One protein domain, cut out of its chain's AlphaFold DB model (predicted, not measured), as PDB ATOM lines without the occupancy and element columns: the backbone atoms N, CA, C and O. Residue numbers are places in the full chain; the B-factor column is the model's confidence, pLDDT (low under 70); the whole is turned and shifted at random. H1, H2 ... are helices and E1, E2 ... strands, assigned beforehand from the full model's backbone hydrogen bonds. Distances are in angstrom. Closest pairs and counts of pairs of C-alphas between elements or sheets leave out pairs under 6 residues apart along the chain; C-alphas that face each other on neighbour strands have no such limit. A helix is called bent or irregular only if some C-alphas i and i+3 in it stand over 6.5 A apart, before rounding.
ATOM      1  N   ASN A  81     120.691 123.015 170.413       83.06
ATOM      2  CA  ASN A  81     121.470 124.051 169.733       83.06
ATOM      3  C   ASN A  81     122.905 124.111 170.290       83.06
ATOM      4  O   ASN A  81     123.112 124.294 171.493       83.06
ATOM      5  N   ARG A  82     123.898 123.978 169.404       79.56
ATOM      6  CA  ARG A  82     125.318 124.213 169.680       79.56
ATOM      7  C   ARG A  82     125.855 125.221 168.680       79.56
ATOM      8  O   ARG A  82     126.040 124.897 167.512       79.56
ATOM      9  N   SER A  83     126.098 126.439 169.157       79.31
ATOM     10  CA  SER A  83     126.690 127.516 168.357       79.31
ATOM     11  C   SER A  83     125.947 127.780 167.038       79.31
ATOM     12  O   SER A  83     126.569 128.002 166.006       79.31
ATOM     13  N   GLY A  84     124.612 127.717 167.059       73.81
ATOM     14  CA  GLY A  84     123.769 127.940 165.879       73.81
ATOM     15  C   GLY A  84     123.497 126.689 165.040       73.81
ATOM     16  O   GLY A  84     122.707 126.763 164.102       73.81
ATOM     17  N   VAL A  85     124.081 125.535 165.384       78.94
ATOM     18  CA  VAL A  85     123.850 124.254 164.700       78.94
ATOM     19  C   VAL A  85     123.019 123.323 165.580       78.94
ATOM     20  O   VAL A  85     123.339 123.074 166.746       78.94
ATOM     21  N   MET A  86     121.942 122.779 165.016       80.06
ATOM     22  CA  MET A  86     121.023 121.890 165.725       80.06
ATOM     23  C   MET A  86     121.514 120.439 165.710       80.06
ATOM     24  O   MET A  86     121.846 119.893 164.664       80.06
ATOM     25  N   HIS A  87     121.512 119.805 166.878       84.44
ATOM     26  CA  HIS A  87     121.971 118.440 167.118       84.44
ATOM     27  C   HIS A  87     120.872 117.600 167.772       84.44
ATOM     28  O   HIS A  87     120.015 118.123 168.493       84.44
ATOM     29  N   LYS A  88     120.926 116.279 167.566       84.00
ATOM     30  CA  LYS A  88     120.071 115.320 168.275       84.00
ATOM     31  C   LYS A  88     120.538 115.096 169.711       84.00
ATOM     32  O   LYS A  88     121.728 115.175 170.007       84.00
ATOM     33  N   SER A  89     119.620 114.812 170.635       80.31
ATOM     34  CA  SER A  89     120.027 114.360 171.974       80.31
ATOM     35  C   SER A  89     120.895 113.095 171.862       80.31
ATOM     36  O   SER A  89     120.623 112.225 171.038       80.31
ATOM     37  N   GLY A  90     121.971 113.005 172.648       77.50
ATOM     38  CA  GLY A  90     122.960 111.929 172.500       77.50
ATOM     39  C   GLY A  90     124.009 112.166 171.404       77.50
ATOM     40  O   GLY A  90     124.761 111.247 171.082       77.50
ATOM     41  N   TYR A  91     124.103 113.386 170.853       80.00
ATOM     42  CA  TYR A  91     125.083 113.748 169.816       80.00
ATOM     43  C   TYR A  91     126.549 113.553 170.218       80.00
ATOM     44  O   TYR A  91     127.398 113.614 169.352       80.00
ATOM     45  N   TYR A  92     126.880 113.340 171.491       74.12
ATOM     46  CA  TYR A  92     128.245 113.011 171.926       74.12
ATOM     47  C   TYR A  92     128.659 111.576 171.560       74.12
ATOM     48  O   TYR A  92     129.841 111.258 171.564       74.12
ATOM     49  N   ASN A  93     127.697 110.713 171.218       75.56
ATOM     50  CA  ASN A  93     127.931 109.354 170.740       75.56
ATOM     51  C   ASN A  93     127.193 109.141 169.407       75.56
ATOM     52  O   ASN A  93     126.252 108.350 169.318       75.56
ATOM     53  N   ALA A  94     127.547 109.913 168.371       77.88
ATOM     54  CA  ALA A  94     126.807 109.852 167.107       77.88
ATOM     55  C   ALA A  94     127.026 108.543 166.336       77.88
ATOM     56  O   ALA A  94     126.160 108.182 165.544       77.88
ATOM     57  N   GLU A  95     128.104 107.789 166.580       79.25
ATOM     58  CA  GLU A  95     128.233 106.460 165.968       79.25
ATOM     59  C   GLU A  95     127.084 105.557 166.433       79.25
ATOM     60  O   GLU A  95     126.386 104.980 165.605       79.25
ATOM     61  N   ALA A  96     126.800 105.498 167.736       79.62
ATOM     62  CA  ALA A  96     125.681 104.703 168.236       79.62
ATOM     63  C   ALA A  96     124.316 105.306 167.863       79.62
ATOM     64  O   ALA A  96     123.385 104.582 167.525       79.62
ATOM     65  N   ASN A  97     124.187 106.635 167.920       79.19
ATOM     66  CA  ASN A  97     122.879 107.298 167.888       79.19
ATOM     67  C   ASN A  97     122.442 107.821 166.515       79.19
ATOM     68  O   ASN A  97     121.273 108.189 166.353       79.19
ATOM     69  N   CYS A  98     123.374 107.932 165.569       82.12
ATOM     70  CA  CYS A  98     123.168 108.646 164.311       82.12
ATOM     71  C   CYS A  98     123.649 107.861 163.085       82.12
ATOM     72  O   CYS A  98     123.222 108.201 161.981       82.12
ATOM     73  N   SER A  99     124.493 106.831 163.246       83.69
ATOM     74  CA  SER A  99     125.075 106.059 162.133       83.69
ATOM     75  C   SER A  99     124.031 105.509 161.167       83.69
ATOM     76  O   SER A  99     124.209 105.586 159.955       83.69
ATOM     77  N   GLU A 100     122.896 105.042 161.681       82.56
ATOM     78  CA  GLU A 100     121.784 104.543 160.868       82.56
ATOM     79  C   GLU A 100     121.308 105.570 159.822       82.56
ATOM     80  O   GLU A 100     120.911 105.218 158.711       82.56
ATOM     81  N   CYS A 101     121.383 106.859 160.156       77.50
ATOM     82  CA  CYS A 101     120.885 107.942 159.317       77.50
ATOM     83  C   CYS A 101     121.997 108.742 158.621       77.50
ATOM     84  O   CYS A 101     121.793 109.204 157.502       77.50
ATOM     85  N   HIS A 102     123.163 108.918 159.244       82.44
ATOM     86  CA  HIS A 102     124.205 109.859 158.809       82.44
ATOM     87  C   HIS A 102     125.370 109.209 158.050       82.44
ATOM     88  O   HIS A 102     126.472 109.739 158.054       82.44
ATOM     89  N   GLY A 103     125.139 108.096 157.352       79.81
ATOM     90  CA  GLY A 103     126.175 107.464 156.519       79.81
ATOM     91  C   GLY A 103     126.927 106.330 157.216       79.81
ATOM     92  O   GLY A 103     128.122 106.146 157.005       79.81
ATOM     93  N   GLY A 104     126.234 105.555 158.050       81.44
ATOM     94  CA  GLY A 104     126.799 104.400 158.740       81.44
ATOM     95  C   GLY A 104     127.737 104.797 159.876       81.44
ATOM     96  O   GLY A 104     127.780 105.951 160.301       81.44
ATOM     97  N   LYS A 105     128.497 103.823 160.385       81.62
ATOM     98  CA  LYS A 105     129.496 104.054 161.445       81.62
ATOM     99  C   LYS A 105     130.525 105.117 161.063       81.62
ATOM    100  O   LYS A 105     131.028 105.832 161.917       81.62
ATOM    101  N   ALA A 106     130.778 105.239 159.762       80.00
ATOM    102  CA  ALA A 106     131.683 106.217 159.194       80.00
ATOM    103  C   ALA A 106     131.095 107.632 159.123       80.00
ATOM    104  O   ALA A 106     131.821 108.524 158.722       80.00
ATOM    105  N   LEU A 107     129.816 107.853 159.464       84.75
ATOM    106  CA  LEU A 107     129.179 109.173 159.604       84.75
ATOM    107  C   LEU A 107     129.460 110.164 158.452       84.75
ATOM    108  O   LEU A 107     129.515 111.383 158.646       84.75
ATOM    109  N   THR A 108     129.626 109.642 157.235       85.00
ATOM    110  CA  THR A 108     130.070 110.393 156.051       85.00
ATOM    111  C   THR A 108     128.970 111.244 155.420       85.00
ATOM    112  O   THR A 108     129.179 111.840 154.366       85.00
ATOM    113  N   GLY A 109     127.788 111.295 156.032       81.94
ATOM    114  CA  GLY A 109     126.586 111.849 155.427       81.94
ATOM    115  C   GLY A 109     125.926 110.855 154.469       81.94
ATOM    116  O   GLY A 109     126.537 109.893 153.995       81.94
ATOM    117  N   LYS A 110     124.633 111.064 154.209       75.06
ATOM    118  CA  LYS A 110     123.858 110.280 153.235       75.06
ATOM    119  C   LYS A 110     122.742 111.143 152.652       75.06
ATOM    120  O   LYS A 110     121.876 111.617 153.392       75.06
ATOM    121  N   ARG A 111     122.732 111.299 151.323       75.38
ATOM    122  CA  ARG A 111     121.796 112.172 150.586       75.38
ATOM    123  C   ARG A 111     121.828 113.606 151.138       75.38
ATOM    124  O   ARG A 111     122.887 114.210 151.189       75.38
ATOM    125  N   SER A 112     120.692 114.121 151.598       70.31
ATOM    126  CA  SER A 112     120.516 115.460 152.171       70.31
ATOM    127  C   SER A 112     120.947 115.592 153.640       70.31
ATOM    128  O   SER A 112     120.784 116.659 154.229       70.31
ATOM    129  N   ARG A 113     121.498 114.537 154.260       77.31
ATOM    130  CA  ARG A 113     122.028 114.588 155.633       77.31
ATOM    131  C   ARG A 113     123.520 114.929 155.623       77.31
ATOM    132  O   ARG A 113     124.271 114.215 154.952       77.31
ATOM    133  N   PRO A 114     123.959 115.943 156.392       79.50
ATOM    134  CA  PRO A 114     125.354 116.360 156.401       79.50
ATOM    135  C   PRO A 114     126.253 115.279 157.005       79.50
ATOM    136  O   PRO A 114     125.842 114.525 157.896       79.50
ATOM    137  N   SER A 115     127.493 115.251 156.519       85.69
ATOM    138  CA  SER A 115     128.593 114.519 157.143       85.69
ATOM    139  C   SER A 115     128.972 115.180 158.462       85.69
ATOM    140  O   SER A 115     129.101 116.404 158.524       85.69
ATOM    141  N   CYS A 116     129.226 114.391 159.506       81.81
ATOM    142  CA  CYS A 116     129.733 114.930 160.772       81.81
ATOM    143  C   CYS A 116     131.095 115.620 160.571       81.81
ATOM    144  O   CYS A 116     131.374 116.660 161.172       81.81
ATOM    145  N   TYR A 117     131.908 115.100 159.651       83.00
ATOM    146  CA  TYR A 117     133.235 115.626 159.339       83.00
ATOM    147  C   TYR A 117     133.199 116.957 158.587       83.00
ATOM    148  O   TYR A 117     134.182 117.689 158.632       83.00
ATOM    149  N   GLN A 118     132.069 117.321 157.968       84.25
ATOM    150  CA  GLN A 118     131.927 118.601 157.268       84.25
ATOM    151  C   GLN A 118     132.053 119.800 158.218       84.25
ATOM    152  O   GLN A 118     132.545 120.852 157.821       84.25
ATOM    153  N   CYS A 119     131.619 119.643 159.471       79.88
ATOM    154  CA  CYS A 119     131.691 120.705 160.476       79.88
ATOM    155  C   CYS A 119     132.720 120.416 161.572       79.88
ATOM    156  O   CYS A 119     133.323 121.347 162.101       79.88
ATOM    157  N   HIS A 120     132.921 119.147 161.937       78.25
ATOM    158  CA  HIS A 120     133.772 118.786 163.071       78.25
ATOM    159  C   HIS A 120     135.194 118.354 162.679       78.25
ATOM    160  O   HIS A 120     136.075 118.394 163.539       78.25
ATOM    161  N   GLY A 121     135.445 117.962 161.424       75.62
ATOM    162  CA  GLY A 121     136.726 117.374 161.008       75.62
ATOM    163  C   GLY A 121     137.178 116.235 161.935       75.62
ATOM    164  O   GLY A 121     136.349 115.540 162.525       75.62
ATOM    165  N   ASP A 122     138.487 116.098 162.146       66.56
ATOM    166  CA  ASP A 122     139.069 115.074 163.034       66.56
ATOM    167  C   ASP A 122     138.718 115.273 164.520       66.56
ATOM    168  O   ASP A 122     138.784 114.336 165.320       66.56
ATOM    169  N   LYS A 123     138.279 116.480 164.916       59.19
ATOM    170  CA  LYS A 123     137.836 116.759 166.296       59.19
ATOM    171  C   LYS A 123     136.595 115.951 166.673       59.19
ATOM    172  O   LYS A 123     136.351 115.739 167.860       59.19
ATOM    173  N   TRP A 124     135.825 115.496 165.684       65.12
ATOM    174  CA  TRP A 124     134.725 114.562 165.900       65.12
ATOM    175  C   TRP A 124     135.213 113.260 166.542       65.12
ATOM    176  O   TRP A 124     134.690 112.838 167.573       65.12
ATOM    177  N   THR A 125     136.270 112.682 165.972       63.66
ATOM    178  CA  THR A 125     136.901 111.453 166.451       63.66
ATOM    179  C   THR A 125     137.400 111.627 167.886       63.66
ATOM    180  O   THR A 125     137.236 110.743 168.721       63.66
ATOM    181  N   ALA A 126     137.930 112.806 168.229       60.72
ATOM    182  CA  ALA A 126     138.348 113.095 169.598       60.72
ATOM    183  C   ALA A 126     137.177 113.040 170.599       60.72
ATOM    184  O   ALA A 126     137.333 112.474 171.681       60.72
ATOM    185  N   LEU A 127     135.999 113.575 170.246       65.06
ATOM    186  CA  LEU A 127     134.827 113.579 171.129       65.06
ATOM    187  C   LEU A 127     134.230 112.175 171.313       65.06
ATOM    188  O   LEU A 127     133.860 111.814 172.427       65.06
ATOM    189  N   SER A 128     134.162 111.382 170.240       68.12
ATOM    190  CA  SER A 128     133.628 110.015 170.299       68.12
ATOM    191  C   SER A 128     134.554 109.046 171.035       68.12
ATOM    192  O   SER A 128     134.076 108.080 171.624       68.12
ATOM    193  N   LEU A 129     135.865 109.311 171.050       74.56
ATOM    194  CA  LEU A 129     136.825 108.516 171.812       74.56
ATOM    195  C   LEU A 129     136.839 108.893 173.302       74.56
ATOM    196  O   LEU A 129     137.051 108.015 174.133       74.56
TER     197      LEU A 129
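This is residues 81 to 129 of the 241 residues of the protein "Cytochrom_c3_2 domain-containing protein" of Candidatus Lambdaproteobacteria bacterium RIFOXYD2_FULL_56_26 (UniProt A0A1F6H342). A small, rounded, loop-rich domain: short helices H1 and H3 meet nearly at right angles, and a long loop, residues 99 to 115, leads from H1 to the short helix H2, near H3. At the beginning, residues 81 to 82 pair antiparallel with residues 85 to 86 of strand E1. The 49 printed residues run E1, H1, H2, H3, mostly helix, with under half in named elements; the whole is compact, radius of gyration of the C-alphas 10.0 A, spanning 24 by 23 by 19 A.

E1, residues 85 to 87, begins at C-alpha (123.850, 124.254, 164.700) and pairs with no named strand. H1, residues 91 to 98, is 7.7 A long and irregular: C-alphas 92 and 95 are 8.9 A apart. H2 is residues 116 to 120. H3, residues 123 to 129, is 10.0 A long and ends at C-alpha (136.825, 108.516, 171.812).

E1 and H1 meet only through their tight link. H1 and H3 touch, about perpendicular at 75 degrees; their closest C-alphas, Asn 93 and Ser 128, are 5.8 A apart. H2 and H3 are close but not clearly touching, closest C-alphas Tyr 117 and Trp 124 at 6.8 A. H1 and H2 are apart. Each O i to N i+4 pair is within hydrogen-bond range in H2 and H3, 2 of 4 in H1.

The farthest C-alphas, Ser 112 and Leu 129, are 26.5 A apart. The printed part has no cut; the link H1 to H2 is long. Residues 122 to 128 have pLDDT under 70.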